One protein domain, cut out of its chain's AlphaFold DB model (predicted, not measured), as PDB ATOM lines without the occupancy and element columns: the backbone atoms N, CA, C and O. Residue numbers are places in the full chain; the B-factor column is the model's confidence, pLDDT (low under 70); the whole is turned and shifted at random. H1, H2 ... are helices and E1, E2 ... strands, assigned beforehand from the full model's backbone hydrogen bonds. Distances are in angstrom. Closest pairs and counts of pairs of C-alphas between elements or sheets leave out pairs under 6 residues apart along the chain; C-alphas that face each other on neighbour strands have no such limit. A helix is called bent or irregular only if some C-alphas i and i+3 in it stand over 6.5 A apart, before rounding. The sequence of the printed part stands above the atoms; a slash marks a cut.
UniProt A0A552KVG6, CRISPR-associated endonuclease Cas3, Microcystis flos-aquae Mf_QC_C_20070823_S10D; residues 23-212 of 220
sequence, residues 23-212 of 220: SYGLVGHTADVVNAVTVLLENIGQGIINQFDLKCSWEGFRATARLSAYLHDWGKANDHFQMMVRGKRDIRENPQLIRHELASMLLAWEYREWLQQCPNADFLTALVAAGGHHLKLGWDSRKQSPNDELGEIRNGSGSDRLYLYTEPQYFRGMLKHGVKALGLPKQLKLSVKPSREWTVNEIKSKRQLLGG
ATOM      1  N   SER A  23     239.635 239.575 187.627       93.31
ATOM      2  CA  SER A  23     239.289 238.165 187.419       93.31
ATOM      3  C   SER A  23     240.471 237.194 187.485       93.31
ATOM      4  O   SER A  23     240.246 235.990 187.510       93.31
ATOM      5  N   TYR A  24     241.733 237.643 187.448       93.88
ATOM      6  CA  TYR A  24     242.864 236.737 187.705       93.88
ATOM      7  C   TYR A  24     243.020 236.425 189.190       93.88
ATOM      8  O   TYR A  24     243.511 235.353 189.541       93.88
ATOM      9  N   GLY A  25     242.590 237.335 190.066       94.00
ATOM     10  CA  GLY A  25     242.512 237.085 191.497       94.00
ATOM     11  C   GLY A  25     241.377 236.118 191.822       94.00
ATOM     12  O   GLY A  25     240.321 236.164 191.200       94.00
ATOM     13  N   LEU A  26     241.576 235.274 192.833       94.94
ATOM     14  CA  LEU A  26     240.594 234.281 193.264       94.94
ATOM     15  C   LEU A  26     239.250 234.928 193.621       94.94
ATOM     16  O   LEU A  26     238.219 234.513 193.114       94.94
ATOM     17  N   VAL A  27     239.276 236.011 194.405       94.88
ATOM     18  CA  VAL A  27     238.064 236.751 194.794       94.88
ATOM     19  C   VAL A  27     237.356 237.360 193.583       94.88
ATOM     20  O   VAL A  27     236.134 237.310 193.508       94.88
ATOM     21  N   GLY A  28     238.114 237.933 192.642       95.62
ATOM     22  CA  GLY A  28     237.545 238.538 191.437       95.62
ATOM     23  C   GLY A  28     236.912 237.490 190.528       95.62
ATOM     24  O   GLY A  28     235.765 237.648 190.132       95.62
ATOM     25  N   HIS A  29     237.614 236.380 190.287       97.25
ATOM     26  CA  HIS A  29     237.084 235.237 189.539       97.25
ATOM     27  C   HIS A  29     235.801 234.694 190.167       97.25
ATOM     28  O   HIS A  29     234.795 234.546 189.484       97.25
ATOM     29  N   THR A  30     235.799 234.447 191.478       97.62
ATOM     30  CA  THR A  30     234.601 233.968 192.172       97.62
ATOM     31  C   THR A  30     233.447 234.961 192.061       97.62
ATOM     32  O   THR A  30     232.323 234.541 191.799       97.62
ATOM     33  N   ALA A  31     233.703 236.264 192.209       97.88
ATOM     34  CA  ALA A  31     232.671 237.284 192.053       97.88
ATOM     35  C   ALA A  31     232.078 237.297 190.635       97.88
ATOM     36  O   ALA A  31     230.856 237.364 190.492       97.88
ATOM     37  N   ASP A  32     232.921 237.172 189.606       98.31
ATOM     38  CA  ASP A  32     232.480 237.097 188.211       98.31
ATOM     39  C   ASP A  32     231.604 235.861 187.967       98.31
ATOM     40  O   ASP A  32     230.549 235.972 187.345       98.31
ATOM     41  N   VAL A  33     231.991 234.694 188.499       98.19
ATOM     42  CA  VAL A  33     231.223 233.444 188.348       98.19
ATOM     43  C   VAL A  33     229.894 233.509 189.106       98.19
ATOM     44  O   VAL A  33     228.860 233.144 188.550       98.19
ATOM     45  N   VAL A  34     229.879 234.030 190.338       98.62
ATOM     46  CA  VAL A  34     228.632 234.246 191.096       98.62
ATOM     47  C   VAL A  34     227.702 235.202 190.347       98.62
ATOM     48  O   VAL A  34     226.494 234.959 190.288       98.62
ATOM     49  N   ASN A  35     228.241 236.270 189.752       98.44
ATOM     50  CA  ASN A  35     227.462 237.208 188.949       98.44
ATOM     51  C   ASN A  35     226.916 236.552 187.674       98.44
ATOM     52  O   ASN A  35     225.729 236.669 187.392       98.44
ATOM     53  N   ALA A  36     227.748 235.807 186.944       98.44
ATOM     54  CA  ALA A  36     227.337 235.093 185.738       98.44
ATOM     55  C   ALA A  36     226.207 234.095 186.025       98.44
ATOM     56  O   ALA A  36     225.188 234.112 185.339       98.44
ATOM     57  N   VAL A  37     226.338 233.283 187.080       98.38
ATOM     58  CA  VAL A  37     225.277 232.363 187.517       98.38
ATOM     59  C   VAL A  37     224.014 233.127 187.899       98.38
ATOM     60  O   VAL A  37     222.923 232.727 187.516       98.38
ATOM     61  N   THR A  38     224.147 234.252 188.603       98.19
ATOM     62  CA  THR A  38     222.996 235.084 188.976       98.19
ATOM     63  C   THR A  38     222.231 235.566 187.738       98.19
ATOM     64  O   THR A  38     221.026 235.339 187.653       98.19
ATOM     65  N   VAL A  39     222.935 236.137 186.756       98.44
ATOM     66  CA  VAL A  39     222.339 236.628 185.504       98.44
ATOM     67  C   VAL A  39     221.709 235.491 184.701       98.44
ATOM     68  O   VAL A  39     220.587 235.632 184.223       98.44
ATOM     69  N   LEU A  40     222.391 234.351 184.564       98.19
ATOM     70  CA  LEU A  40     221.842 233.196 183.847       98.19
ATOM     71  C   LEU A  40     220.528 232.741 184.480       98.19
ATOM     72  O   LEU A  40     219.520 232.610 183.791       98.19
ATOM     73  N   LEU A  41     220.511 232.556 185.797       97.88
ATOM     74  CA  LEU A  41     219.318 232.093 186.493       97.88
ATOM     75  C   LEU A  41     218.168 233.092 186.369       97.88
ATOM     76  O   LEU A  41     217.040 232.672 186.137       97.88
ATOM     77  N   GLU A  42     218.427 234.394 186.456       96.94
ATOM     78  CA  GLU A  42     217.389 235.421 186.286       96.94
ATOM     79  C   GLU A  42     216.716 235.385 184.906       96.94
ATOM     80  O   GLU A  42     215.576 235.819 184.780       96.94
ATOM     81  N   ASN A  43     217.381 234.824 183.890       98.00
ATOM     82  CA  ASN A  43     216.838 234.720 182.536       98.00
ATOM     83  C   ASN A  43     216.242 233.340 182.217       98.00
ATOM     84  O   ASN A  43     215.234 233.260 181.520       98.00
ATOM     85  N   ILE A  44     216.857 232.252 182.694       97.56
ATOM     86  CA  ILE A  44     216.477 230.880 182.298       97.56
ATOM     87  C   ILE A  44     216.173 229.945 183.472       97.56
ATOM     88  O   ILE A  44     215.794 228.794 183.266       97.56
ATOM     89  N   GLY A  45     216.324 230.406 184.711       96.94
ATOM     90  CA  GLY A  45     216.289 229.555 185.895       96.94
ATOM     91  C   GLY A  45     214.932 228.901 186.156       96.94
ATOM     92  O   GLY A  45     214.890 227.709 186.449       96.94
ATOM     93  N   GLN A  46     213.824 229.623 185.957       96.12
ATOM     94  CA  GLN A  46     212.487 229.020 186.049       96.12
ATOM     95  C   GLN A  46     212.261 227.968 184.954       96.12
ATOM     96  O   GLN A  46     211.636 226.939 185.200       96.12
ATOM     97  N   GLY A  47     212.812 228.201 183.758       97.75
ATOM     98  CA  GLY A  47     212.797 227.229 182.667       97.75
ATOM     99  C   GLY A  47     213.521 225.939 183.048       97.75
ATOM    100  O   GLY A  47     212.975 224.865 182.832       97.75
ATOM    101  N   ILE A  48     214.690 226.039 183.692       97.31
ATOM    102  CA  ILE A  48     215.439 224.878 184.197       97.31
ATOM    103  C   ILE A  48     214.614 224.110 185.238       97.31
ATOM    104  O   ILE A  48     214.475 222.896 185.113       97.31
ATOM    105  N   ILE A  49     214.034 224.799 186.229       97.75
ATOM    106  CA  ILE A  49     213.192 224.156 187.254       97.75
ATOM    107  C   ILE A  49     212.059 223.362 186.599       97.75
ATOM    108  O   ILE A  49     211.876 222.189 186.910       97.75
ATOM    109  N   ASN A  50     211.344 223.979 185.658       97.50
ATOM    110  CA  ASN A  50     210.203 223.352 184.998       97.50
ATOM    111  C   ASN A  50     210.628 222.197 184.078       97.50
ATOM    112  O   ASN A  50     209.994 221.148 184.075       97.50
ATOM    113  N   GLN A  51     211.698 222.377 183.298       97.75
ATOM    114  CA  GLN A  51     212.156 221.397 182.311       97.75
ATOM    115  C   GLN A  51     212.682 220.114 182.958       97.75
ATOM    116  O   GLN A  51     212.496 219.033 182.404       97.75
ATOM    117  N   PHE A  52     213.334 220.230 184.115       96.62
ATOM    118  CA  PHE A  52     213.847 219.085 184.869       96.62
ATOM    119  C   PHE A  52     212.905 218.634 185.996       96.62
ATOM    120  O   PHE A  52     213.288 217.778 186.788       96.62
ATOM    121  N   ASP A  53     211.696 219.204 186.079       96.94
ATOM    122  CA  ASP A  53     210.693 218.936 187.119       96.94
ATOM    123  C   ASP A  53     211.266 218.975 188.554       96.94
ATOM    124  O   ASP A  53     210.956 218.145 189.416       96.94
ATOM    125  N   LEU A  54     212.147 219.949 188.813       95.50
ATOM    126  CA  LEU A  54     212.846 220.066 190.091       95.50
ATOM    127  C   LEU A  54     211.864 220.443 191.205       95.50
ATOM    128  O   LEU A  54     211.157 221.449 191.128       95.50
ATOM    129  N   LYS A  55     211.858 219.667 192.293       95.31
ATOM    130  CA  LYS A  55     211.002 219.902 193.467       95.31
ATOM    131  C   LYS A  55     211.656 220.882 194.440       95.31
ATOM    132  O   LYS A  55     212.009 220.526 195.561       95.31
ATOM    133  N   CYS A  56     211.850 222.121 194.001       94.88
ATOM    134  CA  CYS A  56     212.436 223.185 194.812       94.88
ATOM    135  C   CYS A  56     211.763 224.537 194.547       94.88
ATOM    136  O   CYS A  56     211.116 224.740 193.521       94.88
ATOM    137  N   SER A  57     211.908 225.476 195.485       96.94
ATOM    138  CA  SER A  57     211.508 226.863 195.246       96.94
ATOM    139  C   SER A  57     212.521 227.574 194.352       96.94
ATOM    140  O   SER A  57     213.709 227.232 194.326       96.94
ATOM    141  N   TRP A  58     212.063 228.619 193.664       97.31
ATOM    142  CA  TRP A  58     212.930 229.503 192.892       97.31
ATOM    143  C   TRP A  58     214.056 230.096 193.750       97.31
ATOM    144  O   TRP A  58     215.228 230.073 193.364       97.31
ATOM    145  N   GLU A  59     213.722 230.571 194.950       97.69
ATOM    146  CA  GLU A  59     214.670 231.156 195.896       97.69
ATOM    147  C   GLU A  59     215.720 230.132 196.325       97.69
ATOM    148  O   GLU A  59     216.906 230.463 196.382       97.69
ATOM    149  N   GLY A  60     215.289 228.894 196.589       97.94
ATOM    150  CA  GLY A  60     216.169 227.808 196.994       97.94
ATOM    151  C   GLY A  60     217.114 227.386 195.877       97.94
ATOM    152  O   GLY A  60     218.324 227.290 196.093       97.94
ATOM    153  N   PHE A  61     216.597 227.232 194.657       98.31
ATOM    154  CA  PHE A  61     217.405 226.926 193.477       98.31
ATOM    155  C   PHE A  61     218.453 228.015 193.217       98.31
ATOM    156  O   PHE A  61     219.650 227.728 193.106       98.31
ATOM    157  N   ARG A  62     218.028 229.284 193.211       98.19
ATOM    158  CA  ARG A  62     218.914 230.431 192.991       98.19
ATOM    159  C   ARG A  62     219.973 230.557 194.084       98.19
ATOM    160  O   ARG A  62     221.140 230.789 193.770       98.19
ATOM    161  N   ALA A  63     219.598 230.422 195.355       98.50
ATOM    162  CA  ALA A  63     220.539 230.513 196.470       98.50
ATOM    163  C   ALA A  63     221.565 229.369 196.443       98.50
ATOM    164  O   ALA A  63     222.765 229.624 196.551       98.50
ATOM    165  N   THR A  64     221.112 228.138 196.203       98.56
ATOM    166  CA  THR A  64     221.962 226.940 196.104       98.56
ATOM    167  C   THR A  64     222.967 227.050 194.962       98.56
ATOM    168  O   THR A  64     224.163 226.834 195.159       98.56
ATOM    169  N   ALA A  65     222.524 227.467 193.774       98.44
ATOM    170  CA  ALA A  65     223.409 227.635 192.626       98.44
ATOM    171  C   ALA A  65     224.449 228.750 192.842       98.44
ATOM    172  O   ALA A  65     225.617 228.594 192.481       98.44
ATOM    173  N   ARG A  66     224.066 229.861 193.485       98.75
ATOM    174  CA  ARG A  66     225.003 230.944 193.837       98.75
ATOM    175  C   ARG A  66     226.009 230.507 194.904       98.75
ATOM    176  O   ARG A  66     227.178 230.879 194.812       98.75
ATOM    177  N   LEU A  67     225.585 229.705 195.882       98.81
ATOM    178  CA  LEU A  67     226.488 229.108 196.865       98.81
ATOM    179  C   LEU A  67     227.476 228.147 196.185       98.81
ATOM    180  O   LEU A  67     228.674 228.254 196.425       98.81
ATOM    181  N   SER A  68     227.015 227.294 195.266       98.56
ATOM    182  CA  SER A  68     227.887 226.420 194.464       98.56
ATOM    183  C   SER A  68     228.943 227.219 193.687       98.56
ATOM    184  O   SER A  68     230.147 226.986 193.826       98.56
ATOM    185  N   ALA A  69     228.510 228.258 192.965       98.56
ATOM    186  CA  ALA A  69     229.383 229.175 192.233       98.56
ATOM    187  C   ALA A  69     230.436 229.844 193.130       98.56
ATOM    188  O   ALA A  69     231.581 230.045 192.728       98.56
ATOM    189  N   TYR A  70     230.067 230.176 194.363       98.69
ATOM    190  CA  TYR A  70     230.984 230.759 195.331       98.69
ATOM    191  C   TYR A  70     232.043 229.766 195.830       98.69
ATOM    192  O   TYR A  70     233.190 230.167 196.040       98.69
ATOM    193  N   LEU A  71     231.678 228.493 195.995       98.38
ATOM    194  CA  LEU A  71     232.537 227.442 196.548       98.38
ATOM    195  C   LEU A  71     233.492 226.812 195.528       98.38
ATOM    196  O   LEU A  71     234.571 226.373 195.926       98.38
ATOM    197  N   HIS A  72     233.121 226.781 194.241       97.12
ATOM    198  CA  HIS A  72     233.763 225.956 193.203       97.12
ATOM    199  C   HIS A  72     235.301 225.992 193.236       97.12
ATOM    200  O   HIS A  72     235.955 224.957 193.270       97.12
ATOM    201  N   ASP A  73     235.896 227.177 193.371       97.25
ATOM    202  CA  ASP A  73     237.344 227.379 193.290       97.25
ATOM    203  C   ASP A  73     238.039 227.665 194.631       97.25
ATOM    204  O   ASP A  73     239.216 228.036 194.651       97.25
ATOM    205  N   TRP A  74     237.369 227.472 195.770       97.19
ATOM    206  CA  TRP A  74     237.970 227.668 197.099       97.19
ATOM    207  C   TRP A  74     239.289 226.916 197.284       97.19
ATOM    208  O   TRP A  74     240.259 227.448 197.827       97.19
ATOM    209  N   GLY A  75     239.351 225.701 196.758       95.94
ATOM    210  CA  GLY A  75     240.507 224.831 196.786       95.94
ATOM    211  C   GLY A  75     241.699 225.364 196.011       95.94
ATOM    212  O   GLY A  75     242.787 224.844 196.202       95.94
ATOM    213  N   LYS A  76     241.572 226.424 195.202       96.19
ATOM    214  CA  LYS A  76     242.725 227.121 194.601       96.19
ATOM    215  C   LYS A  76     243.567 227.873 195.637       96.19
ATOM    216  O   LYS A  76     244.704 228.251 195.342       96.19
ATOM    217  N   ALA A  77     243.051 228.076 196.851       95.19
ATOM    218  CA  ALA A  77     243.759 228.679 197.980       95.19
ATOM    219  C   ALA A  77     244.759 227.709 198.651       95.19
ATOM    220  O   ALA A  77     244.835 227.641 199.875       95.19
ATOM    221  N   ASN A  78     245.546 226.986 197.852       94.44
ATOM    222  CA  ASN A  78     246.596 226.089 198.322       94.44
ATOM    223  C   ASN A  78     247.933 226.347 197.611       94.44
ATOM    224  O   ASN A  78     247.966 226.899 196.508       94.44
ATOM    225  N   ASP A  79     249.034 225.952 198.234       93.50
ATOM    226  CA  ASP A  79     250.389 226.161 197.725       93.50
ATOM    227  C   ASP A  79     250.655 225.455 196.388       93.50
ATOM    228  O   ASP A  79     251.177 226.092 195.471       93.50
ATOM    229  N   HIS A  80     250.237 224.200 196.208       95.19
ATOM    230  CA  HIS A  80     250.425 223.472 194.946       95.19
ATOM    231  C   HIS A  80     249.759 224.191 193.760       95.19
ATOM    232  O   HIS A  80     250.387 224.371 192.712       95.19
ATOM    233  N   PHE A  81     248.514 224.648 193.921       95.12
ATOM    234  CA  PHE A  81     247.790 225.402 192.903       95.12
ATOM    235  C   PHE A  81     248.441 226.767 192.668       95.12
ATOM    236  O   PHE A  81     248.700 227.133 191.522       95.12
ATOM    237  N   GLN A  82     248.744 227.515 193.737       94.44
ATOM    238  CA  GLN A  82     249.328 228.856 193.619       94.44
ATOM    239  C   GLN A  82     250.731 228.846 192.996       94.44
ATOM    240  O   GLN A  82     251.071 229.797 192.286       94.44
ATOM    241  N   MET A  83     251.529 227.801 193.240       93.31
ATOM    242  CA  MET A  83     252.816 227.585 192.574       93.31
ATOM    243  C   MET A  83     252.630 227.239 191.095       93.31
ATOM    244  O   MET A  83     253.330 227.804 190.254       93.31
ATOM    245  N   MET A  84     251.661 226.378 190.767       93.81
ATOM    246  CA  MET A  84     251.349 225.994 189.386       93.81
ATOM    247  C   MET A  84     250.941 227.202 188.534       93.81
ATOM    248  O   MET A  84     251.573 227.469 187.515       93.81
ATOM    249  N   VAL A  85     249.985 228.020 188.989       93.00
ATOM    250  CA  VAL A  85     249.536 229.216 188.234       93.00
ATOM    251  C   VAL A  85     250.577 230.339 188.166       93.00
ATOM    252  O   VAL A  85     250.355 231.367 187.534       93.00
ATOM    253  N   ARG A  86     251.719 230.168 188.838       91.69
ATOM    254  CA  ARG A  86     252.872 231.078 188.781       91.69
ATOM    255  C   ARG A  86     254.058 230.494 188.023       91.69
ATOM    256  O   ARG A  86     255.125 231.096 188.058       91.69
ATOM    257  N   GLY A  87     253.906 229.319 187.413       91.06
ATOM    258  CA  GLY A  87     255.001 228.636 186.722       91.06
ATOM    259  C   GLY A  87     256.133 228.187 187.650       91.06
ATOM    260  O   GLY A  87     257.241 227.951 187.190       91.06
ATOM    261  N   LYS A  88     255.880 228.076 188.962       90.75
ATOM    262  CA  LYS A  88     256.855 227.604 189.963       90.75
ATOM    263  C   LYS A  88     256.763 226.099 190.227       90.75
ATOM    264  O   LYS A  88     257.485 225.582 191.071       90.75
ATOM    265  N   ARG A  89     255.830 225.416 189.563       91.12
ATOM    266  CA  ARG A  89     255.581 223.981 189.693       91.12
ATOM    267  C   ARG A  89     255.147 223.424 188.346       91.12
ATOM    268  O   ARG A  89     254.080 223.800 187.861       91.12
ATOM    269  N   ASP A  90     255.943 222.520 187.781       90.88
ATOM    270  CA  ASP A  90     255.536 221.739 186.614       90.88
ATOM    271  C   ASP A  90     254.645 220.574 187.063       90.88
ATOM    272  O   ASP A  90     255.049 219.726 187.857       90.88
ATOM    273  N   ILE A  91     253.411 220.539 186.561       87.69
ATOM    274  CA  ILE A  91     252.429 219.502 186.889       87.69
ATOM    275  C   ILE A  91     252.721 218.149 186.232       87.69
ATOM    276  O   ILE A  91     252.104 217.162 186.633       87.69
ATOM    277  N   ARG A  92     253.599 218.103 185.221       87.00
ATOM    278  CA  ARG A  92     254.026 216.862 184.556       87.00
ATOM    279  C   ARG A  92     255.005 216.080 185.423       87.00
ATOM    280  O   ARG A  92     254.942 214.859 185.447       87.00
ATOM    281  N   GLU A  93     255.859 216.792 186.150       90.06
ATOM    282  CA  GLU A  93     256.848 216.204 187.056       90.06
ATOM    283  C   GLU A  93     256.319 216.106 188.487       90.06
ATOM    284  O   GLU A  93     256.470 215.083 189.143       90.06
ATOM    285  N   ASN A  94     255.659 217.170 188.957       91.12
ATOM    286  CA  ASN A  94     255.174 217.316 190.323       91.12
ATOM    287  C   ASN A  94     253.675 217.675 190.308       91.12
ATOM    288  O   ASN A  94     253.304 218.831 190.566       91.12
ATOM    289  N   PRO A  95     252.763 216.728 190.008       91.44
ATOM    290  CA  PRO A  95     251.324 216.989 189.993       91.44
ATOM    291  C   PRO A  95     250.829 217.543 191.335       91.44
ATOM    292  O   PRO A  95     251.438 217.339 192.383       91.44
ATOM    293  N   GLN A  96     249.705 218.263 191.335       93.00
ATOM    294  CA  GLN A  96     249.052 218.660 192.591       93.00
ATOM    295  C   GLN A  96     248.667 217.408 193.401       93.00
ATOM    296  O   GLN A  96     248.263 216.412 192.802       93.00
ATOM    297  N   LEU A  97     248.780 217.462 194.738       94.62
ATOM    298  CA  LEU A  97     248.543 216.303 195.610       94.62
ATOM    299  C   LEU A  97     247.089 215.832 195.514       94.62
ATOM    300  O   LEU A  97     246.810 214.648 195.375       94.62
ATOM    301  N   ILE A  98     246.177 216.794 195.529       93.19
ATOM    302  CA  ILE A  98     244.782 216.635 195.150       93.19
ATOM    303  C   ILE A  98     244.445 217.735 194.160       93.19
ATOM    304  O   ILE A  98     245.126 218.763 194.086       93.19
ATOM    305  N   ARG A  99     243.386 217.537 193.386       92.38
ATOM    306  CA  ARG A  99     242.891 218.611 192.537       92.38
ATOM    307  C   ARG A  99     242.136 219.657 193.358       92.38
ATOM    308  O   ARG A  99     241.625 219.367 194.439       92.38
ATOM    309  N   HIS A 100     242.052 220.867 192.815       94.94
ATOM    310  CA  HIS A 100     241.421 221.991 193.497       94.94
ATOM    311  C   HIS A 100     239.925 221.777 193.758       94.94
ATOM    312  O   HIS A 100     239.436 222.309 194.737       94.94
ATOM    313  N   GLU A 101     239.220 220.973 192.967       93.88
ATOM    314  CA  GLU A 101     237.794 220.689 193.161       93.88
ATOM    315  C   GLU A 101     237.561 219.911 194.466       93.88
ATOM    316  O   GLU A 101     236.770 220.324 195.313       93.88
ATOM    317  N   LEU A 102     238.341 218.845 194.698       93.62
ATOM    318  CA  LEU A 102     238.315 218.130 195.975       93.62
ATOM    319  C   LEU A 102     238.760 219.049 197.118       93.62
ATOM    320  O   LEU A 102     238.125 219.077 198.169       93.62
ATOM    321  N   ALA A 103     239.822 219.837 196.917       95.62
ATOM    322  CA  ALA A 103     240.271 220.788 197.932       95.62
ATOM    323  C   ALA A 103     239.188 221.830 198.274       95.62
ATOM    324  O   ALA A 103     239.059 222.192 199.442       95.62
ATOM    325  N   SER A 104     238.382 222.276 197.301       96.44
ATOM    326  CA  SER A 104     237.236 223.166 197.522       96.44
ATOM    327  C   SER A 104     236.200 222.503 198.411       96.44
ATOM    328  O   SER A 104     235.768 223.118 199.383       96.44
ATOM    329  N   MET A 105     235.842 221.248 198.122       95.75
ATOM    330  CA  MET A 105     234.864 220.512 198.923       95.75
ATOM    331  C   MET A 105     235.338 220.321 200.367       95.75
ATOM    332  O   MET A 105     234.606 220.630 201.305       95.75
ATOM    333  N   LEU A 106     236.578 219.857 200.557       95.81
ATOM    334  CA  LEU A 106     237.140 219.639 201.892       95.81
ATOM    335  C   LEU A 106     237.257 220.954 202.671       95.81
ATOM    336  O   LEU A 106     236.934 220.994 203.858       95.81
ATOM    337  N   LEU A 107     237.670 222.039 202.007       96.00
ATOM    338  CA  LEU A 107     237.773 223.345 202.649       96.00
ATOM    339  C   LEU A 107     236.391 223.882 203.022       96.00
ATOM    340  O   LEU A 107     236.194 224.321 204.147       96.00
ATOM    341  N   ALA A 108     235.416 223.811 202.117       96.81
ATOM    342  CA  ALA A 108     234.045 224.210 202.406       96.81
ATOM    343  C   ALA A 108     233.448 223.391 203.564       96.81
ATOM    344  O   ALA A 108     232.767 223.951 204.419       96.81
ATOM    345  N   TRP A 109     233.768 222.099 203.671       95.88
ATOM    346  CA  TRP A 109     233.330 221.265 204.792       95.88
ATOM    347  C   TRP A 109     233.869 221.737 206.151       95.88
ATOM    348  O   TRP A 109     233.149 221.702 207.153       95.88
ATOM    349  N   GLU A 110     235.104 222.243 206.214       95.00
ATOM    350  CA  GLU A 110     235.640 222.857 207.443       95.00
ATOM    351  C   GLU A 110     234.898 224.142 207.835       95.00
ATOM    352  O   GLU A 110     234.822 224.473 209.015       95.00
ATOM    353  N   TYR A 111     234.307 224.840 206.864       96.38
ATOM    354  CA  TYR A 111     233.522 226.060 207.068       96.38
ATOM    355  C   TYR A 111     232.005 225.799 207.098       96.38
ATOM    356  O   TYR A 111     231.226 226.757 207.091       96.38
ATOM    357  N   ARG A 112     231.562 224.531 207.134       96.19
ATOM    358  CA  ARG A 112     230.146 224.148 206.961       96.19
ATOM    359  C   ARG A 112     229.203 224.844 207.936       96.19
ATOM    360  O   ARG A 112     228.173 225.334 207.506       96.19
ATOM    361  N   GLU A 113     229.595 225.000 209.202       96.75
ATOM    362  CA  GLU A 113     228.759 225.656 210.220       96.75
ATOM    363  C   GLU A 113     228.405 227.097 209.846       96.75
ATOM    364  O   GLU A 113     227.325 227.585 210.171       96.75
ATOM    365  N   TRP A 114     229.302 227.784 209.141       97.62
ATOM    366  CA  TRP A 114     229.049 229.121 208.622       97.62
ATOM    367  C   TRP A 114     228.310 229.077 207.283       97.62
ATOM    368  O   TRP A 114     227.360 229.830 207.083       97.62
ATOM    369  N   LEU A 115     228.706 228.184 206.373       98.00
ATOM    370  CA  LEU A 115     228.136 228.090 205.025       98.00
ATOM    371  C   LEU A 115     226.682 227.593 205.013       98.00
ATOM    372  O   LEU A 115     225.894 228.059 204.195       98.00
ATOM    373  N   GLN A 116     226.305 226.717 205.949       97.62
ATOM    374  CA  GLN A 116     224.930 226.240 206.147       97.62
ATOM    375  C   GLN A 116     223.972 227.350 206.600       97.62
ATOM    376  O   GLN A 116     222.761 227.183 206.521       97.62
ATOM    377  N   GLN A 117     224.492 228.502 207.037       98.19
ATOM    378  CA  GLN A 117     223.684 229.679 207.365       98.19
ATOM    379  C   GLN A 117     223.390 230.556 206.135       98.19
ATOM    380  O   GLN A 117     222.844 231.649 206.283       98.19
ATOM    381  N   CYS A 118     223.763 230.125 204.923       98.19
ATOM    382  CA  CYS A 118     223.392 230.815 203.691       98.19
ATOM    383  C   CYS A 118     221.863 230.758 203.505       98.19
ATOM    384  O   CYS A 118     221.320 229.661 203.359       98.19
ATOM    385  N   PRO A 119     221.148 231.900 203.473       98.00
ATOM    386  CA  PRO A 119     219.689 231.900 203.398       98.00
ATOM    387  C   PRO A 119     219.165 231.143 202.173       98.00
ATOM    388  O   PRO A 119     219.620 231.386 201.054       98.00
ATOM    389  N   ASN A 120     218.189 230.259 202.393       97.69
ATOM    390  CA  ASN A 120     217.500 229.436 201.387       97.69
ATOM    391  C   ASN A 120     218.378 228.431 200.615       97.69
ATOM    392  O   ASN A 120     217.841 227.675 199.812       97.69
ATOM    393  N   ALA A 121     219.697 228.409 200.810       98.19
ATOM    394  CA  ALA A 121     220.578 227.523 200.059       98.19
ATOM    395  C   ALA A 121     220.654 226.130 200.693       98.19
ATOM    396  O   ALA A 121     220.821 225.995 201.906       98.19
ATOM    397  N   ASP A 122     220.637 225.097 199.856       97.94
ATOM    398  CA  ASP A 122     221.009 223.744 200.249       97.94
ATOM    399  C   ASP A 122     222.537 223.600 200.183       97.94
ATOM    400  O   ASP A 122     223.149 223.621 199.110       97.94
ATOM    401  N   PHE A 123     223.176 223.488 201.348       97.50
ATOM    402  CA  PHE A 123     224.634 223.412 201.434       97.50
ATOM    403  C   PHE A 123     225.208 222.153 200.773       97.50
ATOM    404  O   PHE A 123     226.228 222.250 200.094       97.50
ATOM    405  N   LEU A 124     224.582 220.985 200.953       95.94
ATOM    406  CA  LEU A 124     225.115 219.721 200.438       95.94
ATOM    407  C   LEU A 124     225.031 219.675 198.912       95.94
ATOM    408  O   LEU A 124     226.014 219.351 198.245       95.94
ATOM    409  N   THR A 125     223.897 220.093 198.356       95.75
ATOM    410  CA  THR A 125     223.702 220.223 196.910       95.75
ATOM    411  C   THR A 125     224.695 221.220 196.323       95.75
ATOM    412  O   THR A 125     225.351 220.927 195.322       95.75
ATOM    413  N   ALA A 126     224.875 222.379 196.969       97.88
ATOM    414  CA  ALA A 126     225.853 223.368 196.530       97.88
ATOM    415  C   ALA A 126     227.290 222.824 196.562       97.88
ATOM    416  O   ALA A 126     228.061 223.075 195.638       97.88
ATOM    417  N   LEU A 127     227.644 222.065 197.602       96.31
ATOM    418  CA  LEU A 127     228.964 221.464 197.780       96.31
ATOM    419  C   LEU A 127     229.281 220.426 196.698       96.31
ATOM    420  O   LEU A 127     230.370 220.453 196.122       96.31
ATOM    421  N   VAL A 128     228.335 219.531 196.407       92.50
ATOM    422  CA  VAL A 128     228.491 218.496 195.371       92.50
ATOM    423  C   VAL A 128     228.533 219.126 193.980       92.50
ATOM    424  O   VAL A 128     229.431 218.812 193.196       92.50
ATOM    425  N   ALA A 129     227.637 220.076 193.690       93.94
ATOM    426  CA  ALA A 129     227.641 220.806 192.423       93.94
ATOM    427  C   ALA A 129     228.955 221.578 192.206       93.94
ATOM    428  O   ALA A 129     229.499 221.566 191.101       93.94
ATOM    429  N   ALA A 130     229.492 222.200 193.260       94.94
ATOM    430  CA  ALA A 130     230.790 222.863 193.226       94.94
ATOM    431  C   ALA A 130     231.917 221.860 192.944       94.94
ATOM    432  O   ALA A 130     232.723 222.089 192.054       94.94
ATOM    433  N   GLY A 131     231.960 220.718 193.636       90.31
ATOM    434  CA  GLY A 131     232.977 219.687 193.398       90.31
ATOM    435  C   GLY A 131     232.959 219.098 191.980       90.31
ATOM    436  O   GLY A 131     234.000 218.696 191.459       90.31
ATOM    437  N   GLY A 132     231.787 219.056 191.344       87.62
ATOM    438  CA  GLY A 132     231.597 218.549 189.984       87.62
ATOM    439  C   GLY A 132     231.961 219.527 188.860       87.62
ATOM    440  O   GLY A 132     231.832 219.159 187.691       87.62
ATOM    441  N   HIS A 133     232.416 220.755 189.158       86.31
ATOM    442  CA  HIS A 133     232.549 221.821 188.145       86.31
ATOM    443  C   HIS A 133     233.571 221.524 187.040       86.31
ATOM    444  O   HIS A 133     233.482 222.052 185.931       86.31
ATOM    445  N   HIS A 134     234.532 220.646 187.310       78.00
ATOM    446  CA  HIS A 134     235.317 219.981 186.283       78.00
ATOM    447  C   HIS A 134     235.023 218.489 186.398       78.00
ATOM    448  O   HIS A 134     235.442 217.893 187.385       78.00
ATOM    449  N   LEU A 135     234.335 217.923 185.394       65.88
ATOM    450  CA  LEU A 135     233.769 216.557 185.257       65.88
ATOM    451  C   LEU A 135     234.766 215.386 185.442       65.88
ATOM    452  O   LEU A 135     234.874 214.481 184.623       65.88
ATOM    453  N   LYS A 136     235.585 215.445 186.482       66.56
ATOM    454  CA  LYS A 136     236.686 214.541 186.813       66.56
ATOM    455  C   LYS A 136     236.739 214.280 188.326       66.56
ATOM    456  O   LYS A 136     237.747 213.775 188.822       66.56
ATOM    457  N   LEU A 137     235.693 214.669 189.055       66.94
ATOM    458  CA  LEU A 137     235.434 214.174 190.400       66.94
ATOM    459  C   LEU A 137     235.011 212.703 190.249       66.94
ATOM    460  O   LEU A 137     234.118 212.421 189.459       66.94
ATOM    461  N   GLY A 138     235.712 211.776 190.905       67.12
ATOM    462  CA  GLY A 138     235.501 210.335 190.698       67.12
ATOM    463  C   GLY A 138     236.195 209.745 189.466       67.12
ATOM    464  O   GLY A 138     235.778 208.707 188.975       67.12
ATOM    465  N   TRP A 139     237.228 210.395 188.914       75.12
ATOM    466  CA  TRP A 139     238.046 209.830 187.828       75.12
ATOM    467  C   TRP A 139     239.389 209.304 188.352       75.12
ATOM    468  O   TRP A 139     240.165 210.065 188.939       75.12
ATOM    469  N   ASP A 140     239.702 208.038 188.074       74.38
ATOM    470  CA  ASP A 140     241.016 207.439 188.309       74.38
ATOM    471  C   ASP A 140     241.924 207.691 187.099       74.38
ATOM    472  O   ASP A 140     241.711 207.162 186.006       74.38
ATOM    473  N   SER A 141     242.972 208.497 187.284       73.94
ATOM    474  CA  SER A 141     243.893 208.819 186.192       73.94
ATOM    475  C   SER A 141     244.775 207.639 185.774       73.94
ATOM    476  O   SER A 141     245.186 207.573 184.616       73.94
ATOM    477  N   ARG A 142     245.026 206.687 186.683       75.12
ATOM    478  CA  ARG A 142     245.860 205.503 186.436       75.12
ATOM    479  C   ARG A 142     245.093 204.444 185.663       75.12
ATOM    480  O   ARG A 142     245.633 203.869 184.724       75.12
ATOM    481  N   LYS A 143     243.841 204.196 186.055       79.31
ATOM    482  CA  LYS A 143     242.960 203.226 185.383       79.31
ATOM    483  C   LYS A 143     242.236 203.807 184.170       79.31
ATOM    484  O   LYS A 143     241.677 203.047 183.391       79.31
ATOM    485  N   GLN A 144     242.257 205.133 184.014       79.00
ATOM    486  CA  GLN A 144     241.481 205.861 183.007       79.00
ATOM    487  C   GLN A 144     239.995 205.468 183.038       79.00
ATOM    488  O   GLN A 144     239.373 205.229 182.005       79.00
ATOM    489  N   SER A 145     239.438 205.375 184.245       77.56
ATOM    490  CA  SER A 145     238.059 204.953 184.482       77.56
ATOM    491  C   SER A 145     237.437 205.750 185.629       77.56
ATOM    492  O   SER A 145     238.167 206.264 186.483       77.56
ATOM    493  N   PRO A 146     236.099 205.827 185.713       74.56
ATOM    494  CA  PRO A 146     235.428 206.270 186.927       74.56
ATOM    495  C   PRO A 146     235.795 205.394 188.139       74.56
ATOM    496  O   PRO A 146     236.163 204.224 187.981       74.56
ATOM    497  N   ASN A 147     235.697 205.959 189.339       73.75
ATOM    498  CA  ASN A 147     235.780 205.264 190.619       73.75
ATOM    499  C   ASN A 147     234.819 205.896 191.644       73.75
ATOM    500  O   ASN A 147     234.397 207.040 191.490       73.75
ATOM    501  N   ASP A 148     234.522 205.167 192.721       67.75
ATOM    502  CA  ASP A 148     233.618 205.624 193.796       67.75
ATOM    503  C   ASP A 148     234.315 206.556 194.803       67.75
ATOM    504  O   ASP A 148     233.850 206.802 195.916       67.75
ATOM    505  N   GLU A 149     235.490 207.062 194.437       71.56
ATOM    506  CA  GLU A 149     236.333 207.860 195.303       71.56
ATOM    507  C   GLU A 149     236.085 209.355 195.066       71.56
ATOM    508  O   GLU A 149     236.191 209.865 193.952       71.56
ATOM    509  N   LEU A 150     235.847 210.110 196.144       75.44
ATOM    510  CA  LEU A 150     235.760 211.574 196.085       75.44
ATOM    511  C   LEU A 150     237.141 212.173 195.793       75.44
ATOM    512  O   LEU A 150     237.878 212.517 196.716       75.44
ATOM    513  N   GLY A 151     237.496 212.232 194.510       81.38
ATOM    514  CA  GLY A 151     238.754 212.757 193.981       81.38
ATOM    515  C   GLY A 151     239.989 211.897 194.285       81.38
ATOM    516  O   GLY A 151     240.094 211.228 195.304       81.38
ATOM    517  N   GLU A 152     240.965 211.938 193.385       85.12
ATOM    518  CA  GLU A 152     242.219 211.188 193.495       85.12
ATOM    519  C   GLU A 152     243.241 211.901 194.404       85.12
ATOM    520  O   GLU A 152     243.463 213.108 194.270       85.12
ATOM    521  N   ILE A 153     243.920 211.138 195.272       89.38
ATOM    522  CA  ILE A 153     245.170 211.561 195.924       89.38
ATOM    523  C   ILE A 153     246.333 211.049 195.076       89.38
ATOM    524  O   ILE A 153     246.504 209.841 194.906       89.38
ATOM    525  N   ARG A 154     247.124 211.968 194.525       88.62
ATOM    526  CA  ARG A 154     248.164 211.664 193.539       88.62
ATOM    527  C   ARG A 154     249.518 211.446 194.190       88.62
ATOM    528  O   ARG A 154     249.969 212.248 195.006       88.62
ATOM    529  N   ASN A 155     250.199 210.395 193.749       86.94
ATOM    530  CA  ASN A 155     251.611 210.179 194.049       86.94
ATOM    531  C   ASN A 155     252.493 211.108 193.200       86.94
ATOM    532  O   ASN A 155     252.040 211.671 192.203       86.94
ATOM    533  N   GLY A 156     253.762 211.263 193.589       86.31
ATOM    534  CA  GLY A 156     254.736 212.045 192.817       86.31
ATOM    535  C   GLY A 156     254.556 213.560 192.919       86.31
ATOM    536  O   GLY A 156     255.195 214.300 192.192       86.31
ATOM    537  N   SER A 157     253.727 214.058 193.839       88.12
ATOM    538  CA  SER A 157     253.557 215.500 194.058       88.12
ATOM    539  C   SER A 157     254.791 216.173 194.690       88.12
ATOM    540  O   SER A 157     254.782 217.382 194.912       88.12
ATOM    541  N   GLY A 158     255.828 215.419 195.057       87.44
ATOM    542  CA  GLY A 158     256.988 215.952 195.771       87.44
ATOM    543  C   GLY A 158     256.671 216.480 197.179       87.44
ATOM    544  O   GLY A 158     257.493 217.186 197.750       87.44
ATOM    545  N   SER A 159     255.490 216.173 197.736       88.19
ATOM    546  CA  SER A 159     255.078 216.572 199.089       88.19
ATOM    547  C   SER A 159     254.105 215.558 199.705       88.19
ATOM    548  O   SER A 159     253.266 214.980 199.014       88.19
ATOM    549  N   ASP A 160     254.186 215.372 201.022       92.75
ATOM    550  CA  ASP A 160     253.260 214.560 201.826       92.75
ATOM    551  C   ASP A 160     252.077 215.373 202.387       92.75
ATOM    552  O   ASP A 160     251.221 214.835 203.100       92.75
ATOM    553  N   ARG A 161     252.031 216.674 202.078       94.81
ATOM    554  CA  ARG A 161     251.048 217.625 202.594       94.81
ATOM    555  C   ARG A 161     250.701 218.725 201.598       94.81
ATOM    556  O   ARG A 161     251.369 218.908 200.582       94.81
ATOM    557  N   LEU A 162     249.650 219.463 201.924       94.75
ATOM    558  CA  LEU A 162     249.156 220.629 201.208       94.75
ATOM    559  C   LEU A 162     249.065 221.803 202.183       94.75
ATOM    560  O   LEU A 162     248.436 221.657 203.230       94.75
ATOM    561  N   TYR A 163     249.629 222.960 201.847       94.31
ATOM    562  CA  TYR A 163     249.509 224.163 202.673       94.31
ATOM    563  C   TYR A 163     248.364 225.042 202.181       94.31
ATOM    564  O   TYR A 163     248.219 225.302 200.985       94.31
ATOM    565  N   LEU A 164     247.558 225.537 203.115       93.19
ATOM    566  CA  LEU A 164     246.339 226.283 202.838       93.19
ATOM    567  C   LEU A 164     246.520 227.759 203.172       93.19
ATOM    568  O   LEU A 164     246.951 228.146 204.261       93.19
ATOM    569  N   TYR A 165     246.104 228.616 202.250       91.50
ATOM    570  CA  TYR A 165     246.127 230.060 202.435       91.50
ATOM    571  C   TYR A 165     244.798 230.569 203.001       91.50
ATOM    572  O   TYR A 165     244.180 231.453 202.416       91.50
ATOM    573  N   THR A 166     244.367 230.030 204.143       84.94
ATOM    574  CA  THR A 166     243.091 230.365 204.813       84.94
ATOM    575  C   THR A 166     243.186 231.555 205.774       84.94
ATOM    576  O   THR A 166     242.195 232.236 206.023       84.94
ATOM    577  N   GLU A 167     244.381 231.856 206.287       74.12
ATOM    578  CA  GLU A 167     244.626 232.987 207.198       74.12
ATOM    579  C   GLU A 167     244.982 234.341 206.539       74.12
ATOM    580  O   GLU A 167     244.589 235.379 207.091       74.12
ATOM    581  N   PRO A 168     245.730 234.400 205.411       66.81
ATOM    582  CA  PRO A 168     246.158 235.666 204.820       66.81
ATOM    583  C   PRO A 168     244.998 236.597 204.447       66.81
ATOM    584  O   PRO A 168     243.870 236.165 204.192       66.81
ATOM    585  N   GLN A 169     245.299 237.894 204.310       65.69
ATOM    586  CA  GLN A 169     244.330 238.943 203.958       65.69
ATOM    587  C   GLN A 169     243.486 238.658 202.703       65.69
ATOM    588  O   GLN A 169     242.410 239.226 202.537       65.69
ATOM    589  N   TYR A 170     243.941 237.755 201.837       67.81
ATOM    590  CA  TYR A 170     243.294 237.440 200.570       67.81
ATOM    591  C   TYR A 170     242.144 236.436 200.704       67.81
ATOM    592  O   TYR A 170     241.127 236.620 200.039       67.81
ATOM    593  N   PHE A 171     242.220 235.452 201.611       84.81
ATOM    594  CA  PHE A 171     241.062 234.586 201.881       84.81
ATOM    595  C   PHE A 171     239.973 235.338 202.652       84.81
ATOM    596  O   PHE A 171     238.784 235.131 202.423       84.81
ATOM    597  N   ARG A 172     240.349 236.345 203.454       88.19
ATOM    598  CA  ARG A 172     239.373 237.285 204.037       88.19
ATOM    599  C   ARG A 172     238.536 237.998 202.970       88.19
ATOM    600  O   ARG A 172     237.388 238.336 203.239       88.19
ATOM    601  N   GLY A 173     239.090 238.227 201.777       92.31
ATOM    602  CA  GLY A 173     238.344 238.762 200.639       92.31
ATOM    603  C   GLY A 173     237.223 237.825 200.180       92.31
ATOM    604  O   GLY A 173     236.115 238.300 199.944       92.31
ATOM    605  N   MET A 174     237.479 236.511 200.153       94.25
ATOM    606  CA  MET A 174     236.455 235.494 199.876       94.25
ATOM    607  C   MET A 174     235.346 235.561 200.923       94.25
ATOM    608  O   MET A 174     234.194 235.782 200.569       94.25
ATOM    609  N   LEU A 175     235.702 235.504 202.212       95.12
ATOM    610  CA  LEU A 175     234.728 235.549 203.310       95.12
ATOM    611  C   LEU A 175     233.857 236.815 203.268       95.12
ATOM    612  O   LEU A 175     232.634 236.734 203.369       95.12
ATOM    613  N   LYS A 176     234.468 237.987 203.045       95.56
ATOM    614  CA  LYS A 176     233.739 239.256 202.865       95.56
ATOM    615  C   LYS A 176     232.801 239.220 201.659       95.56
ATOM    616  O   LYS A 176     231.702 239.771 201.733       95.56
ATOM    617  N   HIS A 177     233.219 238.598 200.557       96.56
ATOM    618  CA  HIS A 177     232.366 238.427 199.388       96.56
ATOM    619  C   HIS A 177     231.171 237.518 199.696       96.56
ATOM    620  O   HIS A 177     230.057 237.892 199.356       96.56
ATOM    621  N   GLY A 178     231.363 236.407 200.416       97.62
ATOM    622  CA  GLY A 178     230.268 235.536 200.859       97.62
ATOM    623  C   GLY A 178     229.214 236.280 201.685       97.62
ATOM    624  O   GLY A 178     228.021 236.174 201.407       97.62
ATOM    625  N   VAL A 179     229.642 237.121 202.631       98.06
ATOM    626  CA  VAL A 179     228.731 237.994 203.397       98.06
ATOM    627  C   VAL A 179     227.949 238.927 202.469       98.06
ATOM    628  O   VAL A 179     226.728 239.009 202.551       98.06
ATOM    629  N   LYS A 180     228.648 239.639 201.578       97.88
ATOM    630  CA  LYS A 180     228.036 240.660 200.714       97.88
ATOM    631  C   LYS A 180     227.106 240.060 199.657       97.88
ATOM    632  O   LYS A 180     226.042 240.612 199.405       97.88
ATOM    633  N   ALA A 181     227.539 238.996 198.990       97.50
ATOM    634  CA  ALA A 181     226.866 238.447 197.819       97.50
ATOM    635  C   ALA A 181     225.815 237.398 198.192       97.50
ATOM    636  O   ALA A 181     224.762 237.349 197.555       97.50
ATOM    637  N   LEU A 182     226.083 236.573 199.205       98.12
ATOM    638  CA  LEU A 182     225.214 235.456 199.582       98.12
ATOM    639  C   LEU A 182     224.401 235.718 200.853       98.12
ATOM    640  O   LEU A 182     223.505 234.941 201.156       98.12
ATOM    641  N   GLY A 183     224.678 236.797 201.591       97.88
ATOM    642  CA  GLY A 183     223.986 237.087 202.848       97.88
ATOM    643  C   GLY A 183     224.463 236.228 204.020       97.88
ATOM    644  O   GLY A 183     223.745 236.086 205.006       97.88
ATOM    645  N   LEU A 184     225.667 235.656 203.928       98.19
ATOM    646  CA  LEU A 184     226.264 234.895 205.024       98.19
ATOM    647  C   LEU A 184     226.513 235.779 206.266       98.19
ATOM    648  O   LEU A 184     226.750 236.987 206.132       98.19
ATOM    649  N   PRO A 185     226.533 235.198 207.480       97.62
ATOM    650  CA  PRO A 185     226.780 235.944 208.709       97.62
ATOM    651  C   PRO A 185     228.107 236.711 208.681       97.62
ATOM    652  O   PRO A 185     229.153 236.157 208.343       97.62
ATOM    653  N   LYS A 186     228.089 237.978 209.116       95.81
ATOM    654  CA  LYS A 186     229.300 238.819 209.220       95.81
ATOM    655  C   LYS A 186     230.358 238.223 210.150       95.81
ATOM    656  O   LYS A 186     231.550 238.423 209.929       95.81
ATOM    657  N   GLN A 187     229.922 237.543 211.207       93.06
ATOM    658  CA  GLN A 187     230.806 236.903 212.172       93.06
ATOM    659  C   GLN A 187     231.026 235.443 211.766       93.06
ATOM    660  O   GLN A 187     230.083 234.655 211.755       93.06
ATOM    661  N   LEU A 188     232.274 235.087 211.461       92.62
ATOM    662  CA  LEU A 188     232.666 233.700 211.226       92.62
ATOM    663  C   LEU A 188     232.775 232.985 212.579       92.62
ATOM    664  O   LEU A 188     233.748 233.184 213.307       92.62
ATOM    665  N   LYS A 189     231.766 232.181 212.917       92.50
ATOM    666  CA  LYS A 189     231.777 231.293 214.084       92.50
ATOM    667  C   LYS A 189     231.935 229.862 213.592       92.50
ATOM    668  O   LYS A 189     231.097 229.402 212.826       92.50
ATOM    669  N   LEU A 190     233.013 229.213 214.016       93.00
ATOM    670  CA  LEU A 190     233.301 227.808 213.754       93.00
ATOM    671  C   LEU A 190     233.705 227.160 215.082       93.00
ATOM    672  O   LEU A 190     234.491 227.751 215.828       93.00
ATOM    673  N   SER A 191     233.184 225.972 215.374       92.56
ATOM    674  CA  SER A 191     233.536 225.172 216.553       92.56
ATOM    675  C   SER A 191     234.994 224.713 216.516       92.56
ATOM    676  O   SER A 191     235.648 224.604 217.552       92.56
ATOM    677  N   VAL A 192     235.520 224.498 215.309       90.94
ATOM    678  CA  VAL A 192     236.896 224.086 215.049       90.94
ATOM    679  C   VAL A 192     237.561 225.113 214.144       90.94
ATOM    680  O   VAL A 192     236.997 225.545 213.136       90.94
ATOM    681  N   LYS A 193     238.785 225.515 214.494       88.81
ATOM    682  CA  LYS A 193     239.572 226.415 213.649       88.81
ATOM    683  C   LYS A 193     239.912 225.705 212.325       88.81
ATOM    684  O   LYS A 193     240.399 224.578 212.377       88.81
ATOM    685  N   PRO A 194     239.730 226.362 211.164       86.94
ATOM    686  CA  PRO A 194     240.135 225.805 209.880       86.94
ATOM    687  C   PRO A 194     241.614 225.432 209.854       86.94
ATOM    688  O   PRO A 194     242.461 226.144 210.411       86.94
ATOM    689  N   SER A 195     241.915 224.340 209.164       91.12
ATOM    690  CA  SER A 195     243.273 223.835 209.026       91.12
ATOM    691  C   SER A 195     244.134 224.821 208.230       91.12
ATOM    692  O   SER A 195     243.654 225.597 207.392       91.12
ATOM    693  N   ARG A 196     245.440 224.789 208.489       91.25
ATOM    694  CA  ARG A 196     246.451 225.554 207.733       91.25
ATOM    695  C   ARG A 196     247.270 224.675 206.802       91.25
ATOM    696  O   ARG A 196     247.916 225.175 205.888       91.25
ATOM    697  N   GLU A 197     247.226 223.380 207.042       94.44
ATOM    698  CA  GLU A 197     247.827 222.356 206.221       94.44
ATOM    699  C   GLU A 197     246.990 221.089 206.325       94.44
ATOM    700  O   GLU A 197     246.251 220.914 207.296       94.44
ATOM    701  N   TRP A 198     247.107 220.228 205.322       96.62
ATOM    702  CA  TRP A 198     246.588 218.870 205.358       96.62
ATOM    703  C   TRP A 198     247.670 217.904 204.900       96.62
ATOM    704  O   TRP A 198     248.139 217.980 203.765       96.62
ATOM    705  N   THR A 199     248.029 216.959 205.752       96.88
ATOM    706  CA  THR A 199     248.782 215.759 205.381       96.88
ATOM    707  C   THR A 199     247.924 214.828 204.522       96.88
ATOM    708  O   THR A 199     246.692 214.875 204.550       96.88
ATOM    709  N   VAL A 200     248.556 213.905 203.792       95.19
ATOM    710  CA  VAL A 200     247.842 212.847 203.051       95.19
ATOM    711  C   VAL A 200     246.854 212.081 203.939       95.19
ATOM    712  O   VAL A 200     245.752 211.762 203.488       95.19
ATOM    713  N   ASN A 201     247.216 211.796 205.192       94.88
ATOM    714  CA  ASN A 201     246.338 211.078 206.116       94.88
ATOM    715  C   ASN A 201     245.110 211.912 206.492       94.88
ATOM    716  O   ASN A 201     243.997 211.399 206.442       94.88
ATOM    717  N   GLU A 202     245.281 213.206 206.766       95.56
ATOM    718  CA  GLU A 202     244.151 214.102 207.033       95.56
ATOM    719  C   GLU A 202     243.242 214.255 205.814       95.56
ATOM    720  O   GLU A 202     242.022 214.264 205.967       95.56
ATOM    721  N   ILE A 203     243.800 214.318 204.599       95.12
ATOM    722  CA  ILE A 203     243.005 214.330 203.364       95.12
ATOM    723  C   ILE A 203     242.160 213.053 203.277       95.12
ATOM    724  O   ILE A 203     240.962 213.137 203.013       95.12
ATOM    725  N   LYS A 204     242.743 211.875 203.536       92.69
ATOM    726  CA  LYS A 204     242.001 210.600 203.550       92.69
ATOM    727  C   LYS A 204     240.875 210.609 204.583       92.69
ATOM    728  O   LYS A 204     239.740 210.299 204.230       92.69
ATOM    729  N   SER A 205     241.158 211.016 205.820       92.62
ATOM    730  CA  SER A 205     240.146 211.093 206.879       92.62
ATOM    731  C   SER A 205     239.027 212.079 206.534       92.62
ATOM    732  O   SER A 205     237.855 211.761 206.699       92.62
ATOM    733  N   LYS A 206     239.355 213.254 205.982       92.06
ATOM    734  CA  LYS A 206     238.351 214.250 205.571       92.06
ATOM    735  C   LYS A 206     237.485 213.759 204.410       92.06
ATOM    736  O   LYS A 206     236.286 214.016 204.414       92.06
ATOM    737  N   ARG A 207     238.057 213.021 203.449       89.62
ATOM    738  CA  ARG A 207     237.296 212.362 202.369       89.62
ATOM    739  C   ARG A 207     236.314 211.334 202.923       89.62
ATOM    740  O   ARG A 207     235.176 211.295 202.472       89.62
ATOM    741  N   GLN A 208     236.745 210.533 203.898       86.50
ATOM    742  CA  GLN A 208     235.886 209.546 204.556       86.50
ATOM    743  C   GLN A 208     234.750 210.204 205.332       86.50
ATOM    744  O   GLN A 208     233.622 209.760 205.195       86.50
ATOM    745  N   LEU A 209     235.018 211.277 206.082       85.69
ATOM    746  CA  LEU A 209     233.968 212.038 206.769       85.69
ATOM    747  C   LEU A 209     232.960 212.614 205.772       85.69
ATOM    748  O   LEU A 209     231.760 212.433 205.925       85.69
ATOM    749  N   LEU A 210     233.445 213.239 204.697       83.56
ATOM    750  CA  LEU A 210     232.579 213.808 203.669       83.56
ATOM    751  C   LEU A 210     231.737 212.735 202.951       83.56
ATOM    752  O   LEU A 210     230.569 212.970 202.655       83.56
ATOM    753  N   GLY A 211     232.311 211.558 202.683       71.62
ATOM    754  CA  GLY A 211     231.604 210.432 202.070       71.62
ATOM    755  C   GLY A 211     230.651 209.707 203.026       71.62
ATOM    756  O   GLY A 211     229.563 209.318 202.614       71.62
ATOM    757  N   GLY A 212     231.043 209.549 204.291       63.31
ATOM    758  CA  GLY A 212     230.323 208.792 205.314       63.31
ATOM    759  C   GLY A 212     229.178 209.557 205.975       63.31
ATOM    760  O   GLY A 212     228.175 208.938 206.315       63.31
TER     761      GLY A 212
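This is residues 23 to 212 of the 220 residues of the protein "CRISPR-associated endonuclease Cas3" of Microcystis flos-aquae Mf_QC_C_20070823_S10D (UniProt A0A552KVG6). A helical body has the H1-H2 hairpin along one side with H7 beside it, H6 packed on H2, and H4 packed on H6; towards one end, a small two-stranded ribbon, E1 and E2, has H3 near E1, and H8 follows E2 with no residue between them, turning sharply away from the strand's direction to pack on H4 with residues 206 to 210. The printed part has 190 residues with eight named helices and two named strands, in the order H1 H2 H3 H4 H5 H6 E1 H7 E2 H8; the sheet, E1 - E2, is antiparallel and the class is mostly helix. The whole is compact, with a radius of gyration of the C-alphas of 16.8 A, and spans 47 by 39 by 33 A.

E1 is residues 161 to 163 and E2 residues 197 to 199. H8, residues 200 to 212, measures 18.1 A and ends at C-alpha 212 (230.323, 208.792, 205.314). H3 is residues 79 to 84, H4 residues 100 to 110 and 15.1 A long, H5 residues 112 to 115, and H6 residues 123 to 131 and 12.2 A long. H2, residues 58 to 71, measures 20.1 A, and H7, residues 169 to 182, 19.9 A. H1, residues 26 to 51, measures 33.1 A from C-alpha 26 (240.594, 234.281, 193.264); it is irregular, with C-alphas 43 and 46 8.0 A apart, and has a kink of 68 degrees near residue 44.

In the sheet, N 162 and O 198 are 2.8 A apart and N 198 and O 162 2.9 A, within hydrogen-bond range. The closest C-alphas of H3 and E1 are Asp 79 and Tyr 163, 5.4 A apart. H8 touches H4 with residues 206 to 210 alone, closest at the C-alphas of Lys 206 and Leu 106, 6.6 A; at 71 degrees they are only just about perpendicular. H4 touches H6 at a shallow tilt of 21 degrees, opposite ways, with C-alphas Glu 101 and Gly 131 closest at 4.9 A. H2 is the hub: it touches H6 at a steep tilt of 48 degrees, with C-alphas Ser 68 and Ala 126 closest at 4.2 A. H1, H2 and H7 form an up and down bundle, helices side by side, each running against the one before it. H1 and H2 are a helical hairpin, closest at C-alphas Val 34 and Ala 69, 5.3 A. H7 touches H1, closest at C-alphas Met 174 and Val 27, 5.5 A. H5 is close to H6 but not clearly touching, at 6.9 A between C-alphas Leu 115 and Phe 123. Every O i to N i+4 pair is within hydrogen-bond range in H2, H3, H4, H6 and H8, against 20 of 22 in H1 and 8 of 10 in H7; H5 is too short for such a pair.

The two C-alphas farthest apart, Asn 50 and Gly 158, are 48.6 A apart. The printed part has no cut. The links H3 to H4, H6 to E1 and H7 to E2 are long. The mean pLDDT of the printed part is 91.8; residues 135 to 138, 148, 168 to 170 and 212 are under 70.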